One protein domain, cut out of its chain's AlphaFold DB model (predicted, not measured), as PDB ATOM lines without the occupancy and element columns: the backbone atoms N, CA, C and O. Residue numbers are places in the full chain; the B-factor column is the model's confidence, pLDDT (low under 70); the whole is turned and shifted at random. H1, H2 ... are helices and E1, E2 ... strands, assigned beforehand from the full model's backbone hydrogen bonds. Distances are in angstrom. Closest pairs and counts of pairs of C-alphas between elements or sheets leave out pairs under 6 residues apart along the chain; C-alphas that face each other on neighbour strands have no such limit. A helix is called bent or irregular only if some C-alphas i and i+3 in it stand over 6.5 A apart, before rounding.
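AT A GLANCE: This is residues 110 to 203 of the 211 residues of the protein "Rkm4p" of Rhizophagus irregularis (strain DAOM 197198w) (UniProt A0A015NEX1). Four helices make a small body with H3 in its middle: H1, H2 and H5 pack round H3, mostly crossed rather than side by side. H4 lies at one end of the long axis, and a short two-stranded ribbon, E1 with E2, lies toward the other end, where the last residues of H5 also reach. The printed part has 94 residues, with five named helices and two named strands in the order E1, H1, H2, E2, H3, H4, H5; the sheet, E1 - E2, is antiparallel and the class is mostly helix. The whole is compact, with a radius of gyration of the C-alphas of 12.7 A, and only just elongated, spanning 39 by 26 by 25 A.

IN THESE COORDINATES: E1, residues 110 to 112, begins at C-alpha 110 (53.366, -30.749, -25.591). H1 follows at once, residues 113 to 120, 10.6 A long. H2 is residues 127 to 136, 14.4 A long. E2, residues 143 to 147, measures 12.6 A and begins at C-alpha 143 (49.785, -30.546, -20.778). H3 is residues 154 to 163, 14.2 A, and H4 is residues 167 to 176, 14.4 A. H5, the longest helix, is residues 186 to 201, 22.5 A, and ends at C-alpha 201 (61.725, -18.494, -28.254).

HOW THE PARTS SIT: H3 is the hub, touching three helices. H1 touches it at a steep tilt of 50 degrees, the same way, with the C-alphas of Leu 120 and Met 163 closest at 5.8 A. H2 touches it at a shallow tilt of 31 degrees, opposite ways, with the C-alphas of Lys 130 and Met 163 closest at 6.7 A. H5 touches it with residues 188 to 192 alone, about perpendicular at 81 degrees; the closest C-alphas, of Ala 160 and Ile 188, are 6.6 A apart. H5 also touches H1, with residues 191 to 195 alone, at a steep tilt of 60 degrees, opposite ways; the closest C-alphas are those of Thr 119 and Leu 195, 6.3 A. H3 and H4 are close but not clearly touching, with the C-alphas of Val 162 and Phe 170 closest at 7.3 A, while H2 and H4 are near each other. E1 and E2 are antiparallel neighbours at 154 degrees; N 111 and O 144, and N 144 and O 111, are within hydrogen-bond range, each pair at 2.8 A. In H1, H2, H3, H4 and H5 every O i to N i+4 pair is within hydrogen-bond range. H4 and H5 are apart, and so are E2 and H5.

THE WHOLE: The two C-alphas farthest apart, those of Lys 175 and Tyr 203, are 41.0 A from each other. The printed part has no cut and no long link; the links E1 to H1 and H3 to H4 are tight. The mean pLDDT of the printed part is 95.1, and no printed residue is under 70.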
ATOM      1  N   GLU A 110      53.911 -30.981 -26.920       95.75
ATOM      2  CA  GLU A 110      53.366 -30.749 -25.591       95.75
ATOM      3  C   GLU A 110      53.586 -29.288 -25.175       95.75
ATOM      4  O   GLU A 110      54.696 -28.728 -25.262       95.75
ATOM      5  N   LEU A 111      52.513 -28.660 -24.706       96.56
ATOM      6  CA  LEU A 111      52.495 -27.307 -24.183       96.56
ATOM      7  C   LEU A 111      52.081 -27.345 -22.714       96.56
ATOM      8  O   LEU A 111      50.925 -27.580 -22.388       96.56
ATOM      9  N   ASN A 112      53.039 -27.094 -21.826       97.38
ATOM     10  CA  ASN A 112      52.811 -27.128 -20.387       97.38
ATOM     11  C   ASN A 112      51.736 -26.110 -19.948       97.38
ATOM     12  O   ASN A 112      51.842 -24.921 -20.263       97.38
ATOM     13  N   GLY A 113      50.736 -26.570 -19.197       97.00
ATOM     14  CA  GLY A 113      49.590 -25.777 -18.756       97.00
ATOM     15  C   GLY A 113      49.978 -24.597 -17.869       97.00
ATOM     16  O   GLY A 113      49.494 -23.483 -18.076       97.00
ATOM     17  N   GLN A 114      50.947 -24.780 -16.966       96.25
ATOM     18  CA  GLN A 114      51.467 -23.684 -16.141       96.25
ATOM     19  C   GLN A 114      52.070 -22.568 -17.011       96.25
ATOM     20  O   GLN A 114      51.767 -21.390 -16.817       96.25
ATOM     21  N   PHE A 115      52.847 -22.924 -18.040       97.56
ATOM     22  CA  PHE A 115      53.369 -21.952 -19.002       97.56
ATOM     23  C   PHE A 115      52.259 -21.215 -19.774       97.56
ATOM     24  O   PHE A 115      52.384 -20.008 -20.018       97.56
ATOM     25  N   VAL A 116      51.173 -21.906 -20.143       97.62
ATOM     26  CA  VAL A 116      49.994 -21.292 -20.782       97.62
ATOM     27  C   VAL A 116      49.382 -20.239 -19.866       97.62
ATOM     28  O   VAL A 116      49.223 -19.082 -20.266       97.62
ATOM     29  N   VAL A 117      49.086 -20.622 -18.629       96.88
ATOM     30  CA  VAL A 117      48.492 -19.753 -17.612       96.88
ATOM     31  C   VAL A 117      49.373 -18.531 -17.363       96.88
ATOM     32  O   VAL A 117      48.886 -17.402 -17.449       96.88
ATOM     33  N   ASP A 118      50.669 -18.719 -17.120       95.81
ATOM     34  CA  ASP A 118      51.610 -17.625 -16.848       95.81
ATOM     35  C   ASP A 118      51.737 -16.652 -18.018       95.81
ATOM     36  O   ASP A 118      51.892 -15.445 -17.834       95.81
ATOM     37  N   THR A 119      51.644 -17.164 -19.241       96.75
ATOM     38  CA  THR A 119      51.767 -16.345 -20.444       96.75
ATOM     39  C   THR A 119      50.506 -15.542 -20.748       96.75
ATOM     40  O   THR A 119      50.613 -14.420 -21.254       96.75
ATOM     41  N   LEU A 120      49.329 -16.111 -20.482       96.38
ATOM     42  CA  LEU A 120      48.037 -15.537 -20.866       96.38
ATOM     43  C   LEU A 120      47.375 -14.710 -19.759       96.38
ATOM     44  O   LEU A 120      46.494 -13.903 -20.065       96.38
ATOM     45  N   SER A 121      47.790 -14.888 -18.502       94.69
ATOM     46  CA  SER A 121      47.298 -14.113 -17.358       94.69
ATOM     47  C   SER A 121      47.451 -12.611 -17.589       94.69
ATOM     48  O   SER A 121      48.524 -12.132 -17.952       94.69
ATOM     49  N   ILE A 122      46.380 -11.852 -17.348       92.88
ATOM     50  CA  ILE A 122      46.419 -10.377 -17.391       92.88
ATOM     51  C   ILE A 122      46.522  -9.734 -16.007       92.88
ATOM     52  O   ILE A 122      46.809  -8.543 -15.905       92.88
ATOM     53  N   ASP A 123      46.267 -10.502 -14.951       90.12
ATOM     54  CA  ASP A 123      46.269 -10.038 -13.573       90.12
ATOM     55  C   ASP A 123      46.621 -11.185 -12.622       90.12
ATOM     56  O   ASP A 123      46.168 -12.309 -12.816       90.12
ATOM     57  N   GLU A 124      47.402 -10.894 -11.580       90.56
ATOM     58  CA  GLU A 124      47.768 -11.878 -10.550       90.56
ATOM     59  C   GLU A 124      46.661 -12.048  -9.493       90.56
ATOM     60  O   GLU A 124      46.523 -13.111  -8.896       90.56
ATOM     61  N   ASP A 125      45.810 -11.033  -9.306       91.75
ATOM     62  CA  ASP A 125      44.777 -11.028  -8.262       91.75
ATOM     63  C   ASP A 125      43.722 -12.134  -8.445       91.75
ATOM     64  O   ASP A 125      43.198 -12.667  -7.465       91.75
ATOM     65  N   THR A 126      43.348 -12.441  -9.692       94.31
ATOM     66  CA  THR A 126      42.334 -13.461 -10.013       94.31
ATOM     67  C   THR A 126      42.916 -14.736 -10.609       94.31
ATOM     68  O   THR A 126      42.176 -15.704 -10.772       94.31
ATOM     69  N   LYS A 127      44.224 -14.770 -10.883       95.56
ATOM     70  CA  LYS A 127      44.920 -15.880 -11.542       95.56
ATOM     71  C   LYS A 127      44.658 -17.230 -10.877       95.56
ATOM     72  O   LYS A 127      44.138 -18.123 -11.531       95.56
ATOM     73  N   ASN A 128      44.931 -17.353  -9.579       96.38
ATOM     74  CA  ASN A 128      44.782 -18.632  -8.870       96.38
ATOM     75  C   ASN A 128      43.334 -19.133  -8.881       96.38
ATOM     76  O   ASN A 128      43.093 -20.301  -9.138       96.38
ATOM     77  N   LYS A 129      42.362 -18.229  -8.722       96.38
ATOM     78  CA  LYS A 129      40.938 -18.588  -8.785       96.38
ATOM     79  C   LYS A 129      40.505 -19.017 -10.184       96.38
ATOM     80  O   LYS A 129      39.637 -19.866 -10.317       96.38
ATOM     81  N   LYS A 130      41.075 -18.411 -11.233       96.94
ATOM     82  CA  LYS A 130      40.843 -18.832 -12.622       96.94
ATOM     83  C   LYS A 130      41.403 -20.237 -12.863       96.94
ATOM     84  O   LYS A 130      40.724 -21.029 -13.499       96.94
ATOM     85  N   ILE A 131      42.598 -20.533 -12.342       97.00
ATOM     86  CA  ILE A 131      43.227 -21.863 -12.410       97.00
ATOM     87  C   ILE A 131      42.363 -22.903 -11.692       97.00
ATOM     88  O   ILE A 131      42.005 -23.896 -12.307       97.00
ATOM     89  N   GLU A 132      41.993 -22.644 -10.433       96.50
ATOM     90  CA  GLU A 132      41.145 -23.533  -9.622       96.50
ATOM     91  C   GLU A 132      39.856 -23.895 -10.370       96.50
ATOM     92  O   GLU A 132      39.588 -25.070 -10.585       96.50
ATOM     93  N   MET A 133      39.128 -22.896 -10.877       96.12
ATOM     94  CA  MET A 133      37.894 -23.136 -11.634       96.12
ATOM     95  C   MET A 133      38.108 -23.926 -12.931       96.12
ATOM     96  O   MET A 133      37.230 -24.679 -13.333       96.12
ATOM     97  N   LEU A 134      39.221 -23.712 -13.639       97.00
ATOM     98  CA  LEU A 134      39.500 -24.450 -14.875       97.00
ATOM     99  C   LEU A 134      39.894 -25.908 -14.594       97.00
ATOM    100  O   LEU A 134      39.579 -26.768 -15.409       97.00
ATOM    101  N   LEU A 135      40.572 -26.176 -13.472       96.62
ATOM    102  CA  LEU A 135      40.927 -27.530 -13.028       96.62
ATOM    103  C   LEU A 135      39.701 -28.300 -12.526       96.62
ATOM    104  O   LEU A 135      39.548 -29.470 -12.847       96.62
ATOM    105  N   GLU A 136      38.819 -27.646 -11.761       95.62
ATOM    106  CA  GLU A 136      37.575 -28.252 -11.252       95.62
ATOM    107  C   GLU A 136      36.669 -28.776 -12.377       95.62
ATOM    108  O   GLU A 136      35.914 -29.722 -12.175       95.62
ATOM    109  N   GLU A 137      36.773 -28.178 -13.563       95.06
ATOM    110  CA  GLU A 137      35.945 -28.483 -14.732       95.06
ATOM    111  C   GLU A 137      36.696 -29.291 -15.797       95.06
ATOM    112  O   GLU A 137      36.194 -29.449 -16.907       95.06
ATOM    113  N   ASP A 138      37.896 -29.787 -15.467       95.06
ATOM    114  CA  ASP A 138      38.743 -30.602 -16.352       95.06
ATOM    115  C   ASP A 138      39.086 -29.900 -17.687       95.06
ATOM    116  O   ASP A 138      39.249 -30.514 -18.738       95.06
ATOM    117  N   ILE A 139      39.158 -28.561 -17.665       96.44
ATOM    118  CA  ILE A 139      39.492 -27.721 -18.830       96.44
ATOM    119  C   ILE A 139      40.987 -27.403 -18.857       96.44
ATOM    120  O   ILE A 139      41.590 -27.283 -19.923       96.44
ATOM    121  N   LEU A 140      41.588 -27.166 -17.695       96.12
ATOM    122  CA  LEU A 140      43.027 -26.964 -17.593       96.12
ATOM    123  C   LEU A 140      43.677 -28.284 -17.203       96.12
ATOM    124  O   LEU A 140      43.360 -28.829 -16.158       96.12
ATOM    125  N   ASP A 141      44.626 -28.729 -18.015       91.62
ATOM    126  CA  ASP A 141      45.472 -29.888 -17.739       91.62
ATOM    127  C   ASP A 141      46.940 -29.433 -17.597       91.62
ATOM    128  O   ASP A 141      47.317 -28.312 -17.972       91.62
ATOM    129  N   ASP A 142      47.795 -30.307 -17.079       94.44
ATOM    130  CA  ASP A 142      49.239 -30.110 -16.984       94.44
ATOM    131  C   ASP A 142      49.883 -29.947 -18.368       94.44
ATOM    132  O   ASP A 142      50.916 -29.271 -18.507       94.44
ATOM    133  N   ILE A 143      49.288 -30.553 -19.403       96.44
ATOM    134  CA  ILE A 143      49.785 -30.546 -20.778       96.44
ATOM    135  C   ILE A 143      48.631 -30.376 -21.770       96.44
ATOM    136  O   ILE A 143      47.711 -31.179 -21.825       96.44
ATOM    137  N   PHE A 144      48.753 -29.390 -22.656       96.62
ATOM    138  CA  PHE A 144      47.977 -29.330 -23.891       96.62
ATOM    139  C   PHE A 144      48.763 -29.982 -25.030       96.62
ATOM    140  O   PHE A 144      49.950 -29.696 -25.214       96.62
ATOM    141  N   VAL A 145      48.099 -30.817 -25.824       95.94
ATOM    142  CA  VAL A 145      48.706 -31.504 -26.971       95.94
ATOM    143  C   VAL A 145      48.332 -30.789 -28.266       95.94
ATOM    144  O   VAL A 145      47.161 -30.532 -28.530       95.94
ATOM    145  N   LEU A 146      49.336 -30.466 -29.079       95.81
ATOM    146  CA  LEU A 146      49.165 -30.007 -30.458       95.81
ATOM    147  C   LEU A 146      49.681 -31.096 -31.394       95.81
ATOM    148  O   LEU A 146      50.862 -31.434 -31.331       95.81
ATOM    149  N   ASP A 147      48.822 -31.630 -32.252       94.69
ATOM    150  CA  ASP A 147      49.172 -32.700 -33.185       94.69
ATOM    151  C   ASP A 147      49.368 -32.182 -34.625       94.69
ATOM    152  O   ASP A 147      49.395 -30.977 -34.904       94.69
ATOM    153  N   THR A 148      49.520 -33.111 -35.569       92.81
ATOM    154  CA  THR A 148      49.740 -32.797 -36.986       92.81
ATOM    155  C   THR A 148      48.503 -32.256 -37.715       92.81
ATOM    156  O   THR A 148      48.647 -31.735 -38.825       92.81
ATOM    157  N   THR A 149      47.305 -32.298 -37.113       93.50
ATOM    158  CA  THR A 149      46.089 -31.687 -37.688       93.50
ATOM    159  C   THR A 149      46.169 -30.161 -37.701       93.50
ATOM    160  O   THR A 149      45.474 -29.510 -38.481       93.50
ATOM    161  N   CYS A 150      47.067 -29.593 -36.885       86.88
ATOM    162  CA  CYS A 150      47.217 -28.157 -36.662       86.88
ATOM    163  C   CYS A 150      45.959 -27.495 -36.062       86.88
ATOM    164  O   CYS A 150      45.808 -26.271 -36.146       86.88
ATOM    165  N   GLU A 151      45.062 -28.280 -35.462       93.12
ATOM    166  CA  GLU A 151      43.915 -27.768 -34.719       93.12
ATOM    167  C   GLU A 151      44.329 -27.339 -33.306       93.12
ATOM    168  O   GLU A 151      45.254 -27.879 -32.701       93.12
ATOM    169  N   ILE A 152      43.666 -26.305 -32.782       95.00
ATOM    170  CA  ILE A 152      43.907 -25.829 -31.418       95.00
ATOM    171  C   ILE A 152      42.884 -26.499 -30.498       95.00
ATOM    172  O   ILE A 152      41.688 -26.311 -30.750       95.00
ATOM    173  N   PRO A 153      43.316 -27.189 -29.425       95.62
ATOM    174  CA  PRO A 153      42.409 -27.811 -28.471       95.62
ATOM    175  C   PRO A 153      41.362 -26.812 -27.950       95.62
ATOM    176  O   PRO A 153      41.734 -25.695 -27.553       95.62
ATOM    177  N   PRO A 154      40.064 -27.163 -27.953       96.25
ATOM    178  CA  PRO A 154      39.004 -26.330 -27.388       96.25
ATOM    179  C   PRO A 154      39.324 -25.833 -25.974       96.25
ATOM    180  O   PRO A 154      39.108 -24.662 -25.659       96.25
ATOM    181  N   GLU A 155      39.924 -26.692 -25.164       97.00
ATOM    182  CA  GLU A 155      40.331 -26.477 -23.780       97.00
ATOM    183  C   GLU A 155      41.376 -25.358 -23.677       97.00
ATOM    184  O   GLU A 155      41.272 -24.457 -22.838       97.00
ATOM    185  N   LEU A 156      42.333 -25.323 -24.613       97.25
ATOM    186  CA  LEU A 156      43.333 -24.258 -24.714       97.25
ATOM    187  C   LEU A 156      42.684 -22.918 -25.096       97.25
ATOM    188  O   LEU A 156      43.070 -21.864 -24.582       97.25
ATOM    189  N   ILE A 157      41.665 -22.932 -25.963       97.19
ATOM    190  CA  ILE A 157      40.909 -21.724 -26.338       97.19
ATOM    191  C   ILE A 157      40.111 -21.194 -25.141       97.19
ATOM    192  O   ILE A 157      40.088 -19.981 -24.902       97.19
ATOM    193  N   ILE A 158      39.449 -22.077 -24.390       97.44
ATOM    194  CA  ILE A 158      38.660 -21.708 -23.209       97.44
ATOM    195  C   ILE A 158      39.581 -21.173 -22.112       97.44
ATOM    196  O   ILE A 158      39.331 -20.078 -21.600       97.44
ATOM    197  N   THR A 159      40.688 -21.865 -21.835       97.38
ATOM    198  CA  THR A 159      41.735 -21.415 -20.910       97.38
ATOM    199  C   THR A 159      42.217 -20.020 -21.293       97.38
ATOM    200  O   THR A 159      42.181 -19.099 -20.476       97.38
ATOM    201  N   ALA A 160      42.560 -19.796 -22.566       97.12
ATOM    202  CA  ALA A 160      42.974 -18.481 -23.038       97.12
ATOM    203  C   ALA A 160      41.910 -17.405 -22.799       97.12
ATOM    204  O   ALA A 160      42.234 -16.300 -22.365       97.12
ATOM    205  N   LYS A 161      40.629 -17.711 -23.029       96.88
ATOM    206  CA  LYS A 161      39.540 -16.766 -22.762       96.88
ATOM    207  C   LYS A 161      39.429 -16.413 -21.293       96.88
ATOM    208  O   LYS A 161      39.366 -15.227 -20.981       96.88
ATOM    209  N   VAL A 162      39.408 -17.409 -20.413       96.50
ATOM    210  CA  VAL A 162      39.258 -17.207 -18.968       96.50
ATOM    211  C   VAL A 162      40.449 -16.432 -18.402       96.50
ATOM    212  O   VAL A 162      40.253 -15.451 -17.682       96.50
ATOM    213  N   MET A 163      41.675 -16.778 -18.803       96.62
ATOM    214  CA  MET A 163      42.882 -16.078 -18.350       96.62
ATOM    215  C   MET A 163      42.910 -14.604 -18.770       96.62
ATOM    216  O   MET A 163      43.389 -13.757 -18.010       96.62
ATOM    217  N   ARG A 164      42.312 -14.281 -19.923       95.12
ATOM    218  CA  ARG A 164      42.205 -12.924 -20.479       95.12
ATOM    219  C   ARG A 164      40.976 -12.138 -20.001       95.12
ATOM    220  O   ARG A 164      40.829 -10.985 -20.401       95.12
ATOM    221  N   MET A 165      40.100 -12.712 -19.170       95.25
ATOM    222  CA  MET A 165      38.944 -11.990 -18.626       95.25
ATOM    223  C   MET A 165      39.364 -10.948 -17.593       95.25
ATOM    224  O   MET A 165      40.132 -11.248 -16.677       95.25
ATOM    225  N   ASP A 166      38.782  -9.752 -17.671       94.75
ATOM    226  CA  ASP A 166      38.902  -8.764 -16.602       94.75
ATOM    227  C   ASP A 166      38.118  -9.184 -15.338       94.75
ATOM    228  O   ASP A 166      37.324 -10.130 -15.331       94.75
ATOM    229  N   LYS A 167      38.302  -8.444 -14.237       94.44
ATOM    230  CA  LYS A 167      37.641  -8.735 -12.952       94.44
ATOM    231  C   LYS A 167      36.107  -8.723 -13.036       94.44
ATOM    232  O   LYS A 167      35.453  -9.418 -12.260       94.44
ATOM    233  N   ALA A 168      35.510  -7.912 -13.910       94.50
ATOM    234  CA  ALA A 168      34.059  -7.825 -14.055       94.50
ATOM    235  C   ALA A 168      33.506  -9.001 -14.870       94.50
ATOM    236  O   ALA A 168      32.473  -9.565 -14.508       94.50
ATOM    237  N   GLN A 169      34.203  -9.388 -15.938       94.56
ATOM    238  CA  GLN A 169      33.915 -10.566 -16.750       94.56
ATOM    239  C   GLN A 169      34.070 -11.847 -15.925       94.56
ATOM    240  O   GLN A 169      33.146 -12.657 -15.892       94.56
ATOM    241  N   PHE A 170      35.160 -11.977 -15.165       95.69
ATOM    242  CA  PHE A 170      35.393 -13.139 -14.310       95.69
ATOM    243  C   PHE A 170      34.324 -13.278 -13.215       95.69
ATOM    244  O   PHE A 170      33.774 -14.355 -13.017       95.69
ATOM    245  N   LYS A 171      33.903 -12.177 -12.577       94.88
ATOM    246  CA  LYS A 171      32.773 -12.205 -11.627       94.88
ATOM    247  C   LYS A 171      31.454 -12.658 -12.258       94.88
ATOM    248  O   LYS A 171      30.607 -13.202 -11.554       94.88
ATOM    249  N   LYS A 172      31.226 -12.383 -13.548       95.12
ATOM    250  CA  LYS A 172      30.042 -12.891 -14.260       95.12
ATOM    251  C   LYS A 172      30.164 -14.394 -14.485       95.12
ATOM    252  O   LYS A 172      29.195 -15.091 -14.206       95.12
ATOM    253  N   LEU A 173      31.342 -14.866 -14.898       94.25
ATOM    254  CA  LEU A 173      31.638 -16.293 -15.038       94.25
ATOM    255  C   LEU A 173      31.363 -17.033 -13.722       94.25
ATOM    256  O   LEU A 173      30.522 -17.921 -13.720       94.25
ATOM    257  N   GLN A 174      31.927 -16.563 -12.603       93.75
ATOM    258  CA  GLN A 174      31.724 -17.133 -11.259       93.75
ATOM    259  C   GLN A 174      30.257 -17.214 -10.815       93.75
ATOM    260  O   GLN A 174      29.904 -18.068 -10.019       93.75
ATOM    261  N   LYS A 175      29.393 -16.303 -11.278       94.25
ATOM    262  CA  LYS A 175      27.959 -16.332 -10.942       94.25
ATOM    263  C   LYS A 175      27.152 -17.261 -11.836       94.25
ATOM    264  O   LYS A 175      26.073 -17.685 -11.446       94.25
ATOM    265  N   SER A 176      27.600 -17.430 -13.074       92.69
ATOM    266  CA  SER A 176      26.886 -18.216 -14.076       92.69
ATOM    267  C   SER A 176      27.341 -19.666 -14.140       92.69
ATOM    268  O   SER A 176      26.570 -20.469 -14.650       92.69
ATOM    269  N   GLU A 177      28.579 -19.950 -13.711       87.50
ATOM    270  CA  GLU A 177      29.273 -21.244 -13.849       87.50
ATOM    271  C   GLU A 177      29.235 -21.790 -15.288       87.50
ATOM    272  O   GLU A 177      29.275 -22.984 -15.541       87.50
ATOM    273  N   LYS A 178      29.138 -20.889 -16.277       92.31
ATOM    274  CA  LYS A 178      29.084 -21.233 -17.700       92.31
ATOM    275  C   LYS A 178      30.333 -20.745 -18.404       92.31
ATOM    276  O   LYS A 178      30.472 -19.545 -18.665       92.31
ATOM    277  N   PHE A 179      31.209 -21.681 -18.744       94.81
ATOM    278  CA  PHE A 179      32.427 -21.400 -19.490       94.81
ATOM    279  C   PHE A 179      32.123 -20.865 -20.894       94.81
ATOM    280  O   PHE A 179      31.090 -21.186 -21.491       94.81
ATOM    281  N   PRO A 180      32.992 -19.989 -21.430       94.00
ATOM    282  CA  PRO A 180      32.810 -19.467 -22.774       94.00
ATOM    283  C   PRO A 180      32.965 -20.586 -23.809       94.00
ATOM    284  O   PRO A 180      33.845 -21.425 -23.686       94.00
ATOM    285  N   GLU A 181      32.184 -20.545 -24.889       94.81
ATOM    286  CA  GLU A 181      32.361 -21.484 -26.005       94.81
ATOM    287  C   GLU A 181      33.779 -21.382 -26.608       94.81
ATOM    288  O   GLU A 181      34.318 -20.267 -26.682       94.81
ATOM    289  N   PRO A 182      34.358 -22.465 -27.158       94.94
ATOM    290  CA  PRO A 182      35.708 -22.502 -27.743       94.94
ATOM    291  C   PRO A 182      35.815 -21.802 -29.117       94.94
ATOM    292  O   PRO A 182      36.504 -22.238 -30.032       94.94
ATOM    293  N   LYS A 183      35.123 -20.673 -29.302       93.50
ATOM    294  CA  LYS A 183      35.151 -19.883 -30.543       93.50
ATOM    295  C   LYS A 183      36.345 -18.937 -30.599       93.50
ATOM    296  O   LYS A 183      36.470 -18.055 -29.748       93.50
ATOM    297  N   MET A 184      37.158 -19.043 -31.641       91.25
ATOM    298  CA  MET A 184      38.273 -18.127 -31.868       91.25
ATOM    299  C   MET A 184      37.772 -16.709 -32.193       91.25
ATOM    300  O   MET A 184      36.952 -16.523 -33.089       91.25
ATOM    301  N   ASN A 185      38.282 -15.698 -31.485       92.00
ATOM    302  CA  ASN A 185      38.109 -14.283 -31.832       92.00
ATOM    303  C   ASN A 185      39.488 -13.634 -32.062       92.00
ATOM    304  O   ASN A 185      40.519 -14.279 -31.859       92.00
ATOM    305  N   LEU A 186      39.520 -12.376 -32.515       92.12
ATOM    306  CA  LEU A 186      40.779 -11.711 -32.875       92.12
ATOM    307  C   LEU A 186      41.741 -11.585 -31.681       92.12
ATOM    308  O   LEU A 186      42.923 -11.894 -31.826       92.12
ATOM    309  N   ASP A 187      41.232 -11.205 -30.510       91.00
ATOM    310  CA  ASP A 187      42.042 -10.983 -29.307       91.00
ATOM    311  C   ASP A 187      42.662 -12.286 -28.782       91.00
ATOM    312  O   ASP A 187      43.836 -12.330 -28.402       91.00
ATOM    313  N   ILE A 188      41.893 -13.379 -28.799       94.88
ATOM    314  CA  ILE A 188      42.370 -14.706 -28.394       94.88
ATOM    315  C   ILE A 188      43.363 -15.253 -29.411       94.88
ATOM    316  O   ILE A 188      44.403 -15.768 -29.014       94.88
ATOM    317  N   LYS A 189      43.121 -15.054 -30.712       95.12
ATOM    318  CA  LYS A 189      44.084 -15.431 -31.752       95.12
ATOM    319  C   LYS A 189      45.427 -14.728 -31.551       95.12
ATOM    320  O   LYS A 189      46.464 -15.379 -31.613       95.12
ATOM    321  N   GLN A 190      45.420 -13.423 -31.279       95.75
ATOM    322  CA  GLN A 190      46.647 -12.672 -30.986       95.75
ATOM    323  C   GLN A 190      47.345 -13.184 -29.721       95.75
ATOM    324  O   GLN A 190      48.563 -13.339 -29.714       95.75
ATOM    325  N   SER A 191      46.578 -13.495 -28.676       95.62
ATOM    326  CA  SER A 191      47.123 -14.017 -27.418       95.62
ATOM    327  C   SER A 191      47.763 -15.403 -27.601       95.62
ATOM    328  O   SER A 191      48.849 -15.649 -27.081       95.62
ATOM    329  N   LEU A 192      47.147 -16.286 -28.394       96.62
ATOM    330  CA  LEU A 192      47.703 -17.602 -28.729       96.62
ATOM    331  C   LEU A 192      48.938 -17.503 -29.635       96.62
ATOM    332  O   LEU A 192      49.898 -18.238 -29.433       96.62
ATOM    333  N   ILE A 193      48.966 -16.563 -30.586       96.38
ATOM    334  CA  ILE A 193      50.178 -16.294 -31.377       96.38
ATOM    335  C   ILE A 193      51.331 -15.893 -30.450       96.38
ATOM    336  O   ILE A 193      52.400 -16.489 -30.530       96.38
ATOM    337  N   GLN A 194      51.105 -14.960 -29.519       96.38
ATOM    338  CA  GLN A 194      52.127 -14.552 -28.547       96.38
ATOM    339  C   GLN A 194      52.589 -15.715 -27.659       96.38
ATOM    340  O   GLN A 194      53.776 -15.820 -27.341       96.38
ATOM    341  N   LEU A 195      51.669 -16.597 -27.260       97.50
ATOM    342  CA  LEU A 195      51.985 -17.818 -26.521       97.50
ATOM    343  C   LEU A 195      52.926 -18.727 -27.318       97.50
ATOM    344  O   LEU A 195      53.960 -19.148 -26.794       97.50
ATOM    345  N   PHE A 196      52.611 -18.988 -28.586       96.44
ATOM    346  CA  PHE A 196      53.441 -19.829 -29.446       96.44
ATOM    347  C   PHE A 196      54.782 -19.182 -29.782       96.44
ATOM    348  O   PHE A 196      55.801 -19.863 -29.755       96.44
ATOM    349  N   GLU A 197      54.830 -17.871 -30.011       96.31
ATOM    350  CA  GLU A 197      56.084 -17.136 -30.204       96.31
ATOM    351  C   GLU A 197      56.992 -17.240 -28.972       96.31
ATOM    352  O   GLU A 197      58.178 -17.548 -29.102       96.31
ATOM    353  N   LYS A 198      56.438 -17.066 -27.764       96.88
ATOM    354  CA  LYS A 198      57.187 -17.264 -26.513       96.88
ATOM    355  C   LYS A 198      57.660 -18.707 -26.358       96.88
ATOM    356  O   LYS A 198      58.803 -18.926 -25.963       96.88
ATOM    357  N   ARG A 199      56.820 -19.688 -26.700       95.88
ATOM    358  CA  ARG A 199      57.187 -21.111 -26.664       95.88
ATOM    359  C   ARG A 199      58.308 -21.438 -27.652       95.88
ATOM    360  O   ARG A 199      59.211 -22.198 -27.308       95.88
ATOM    361  N   LEU A 200      58.267 -20.863 -28.854       95.19
ATOM    362  CA  LEU A 200      59.301 -21.003 -29.882       95.19
ATOM    363  C   LEU A 200      60.615 -20.340 -29.455       95.19
ATOM    364  O   LEU A 200      61.683 -20.902 -29.683       95.19
ATOM    365  N   ALA A 201      60.551 -19.195 -28.773       95.25
ATOM    366  CA  ALA A 201      61.725 -18.494 -28.254       95.25
ATOM    367  C   ALA A 201      62.484 -19.273 -27.160       95.25
ATOM    368  O   ALA A 201      63.626 -18.936 -26.853       95.25
ATOM    369  N   MET A 202      61.888 -20.326 -26.586       95.12
ATOM    370  CA  MET A 202      62.583 -21.225 -25.654       95.12
ATOM    371  C   MET A 202      63.616 -22.125 -26.344       95.12
ATOM    372  O   MET A 202      64.521 -22.641 -25.686       95.12
ATOM    373  N   TYR A 203      63.499 -22.337 -27.656       95.31
ATOM    374  CA  TYR A 203      64.485 -23.104 -28.408       95.31
ATOM    375  C   TYR A 203      65.715 -22.243 -28.704       95.31
ATOM    376  O   TYR A 203      65.616 -21.093 -29.123       95.31
TER     377      TYR A 203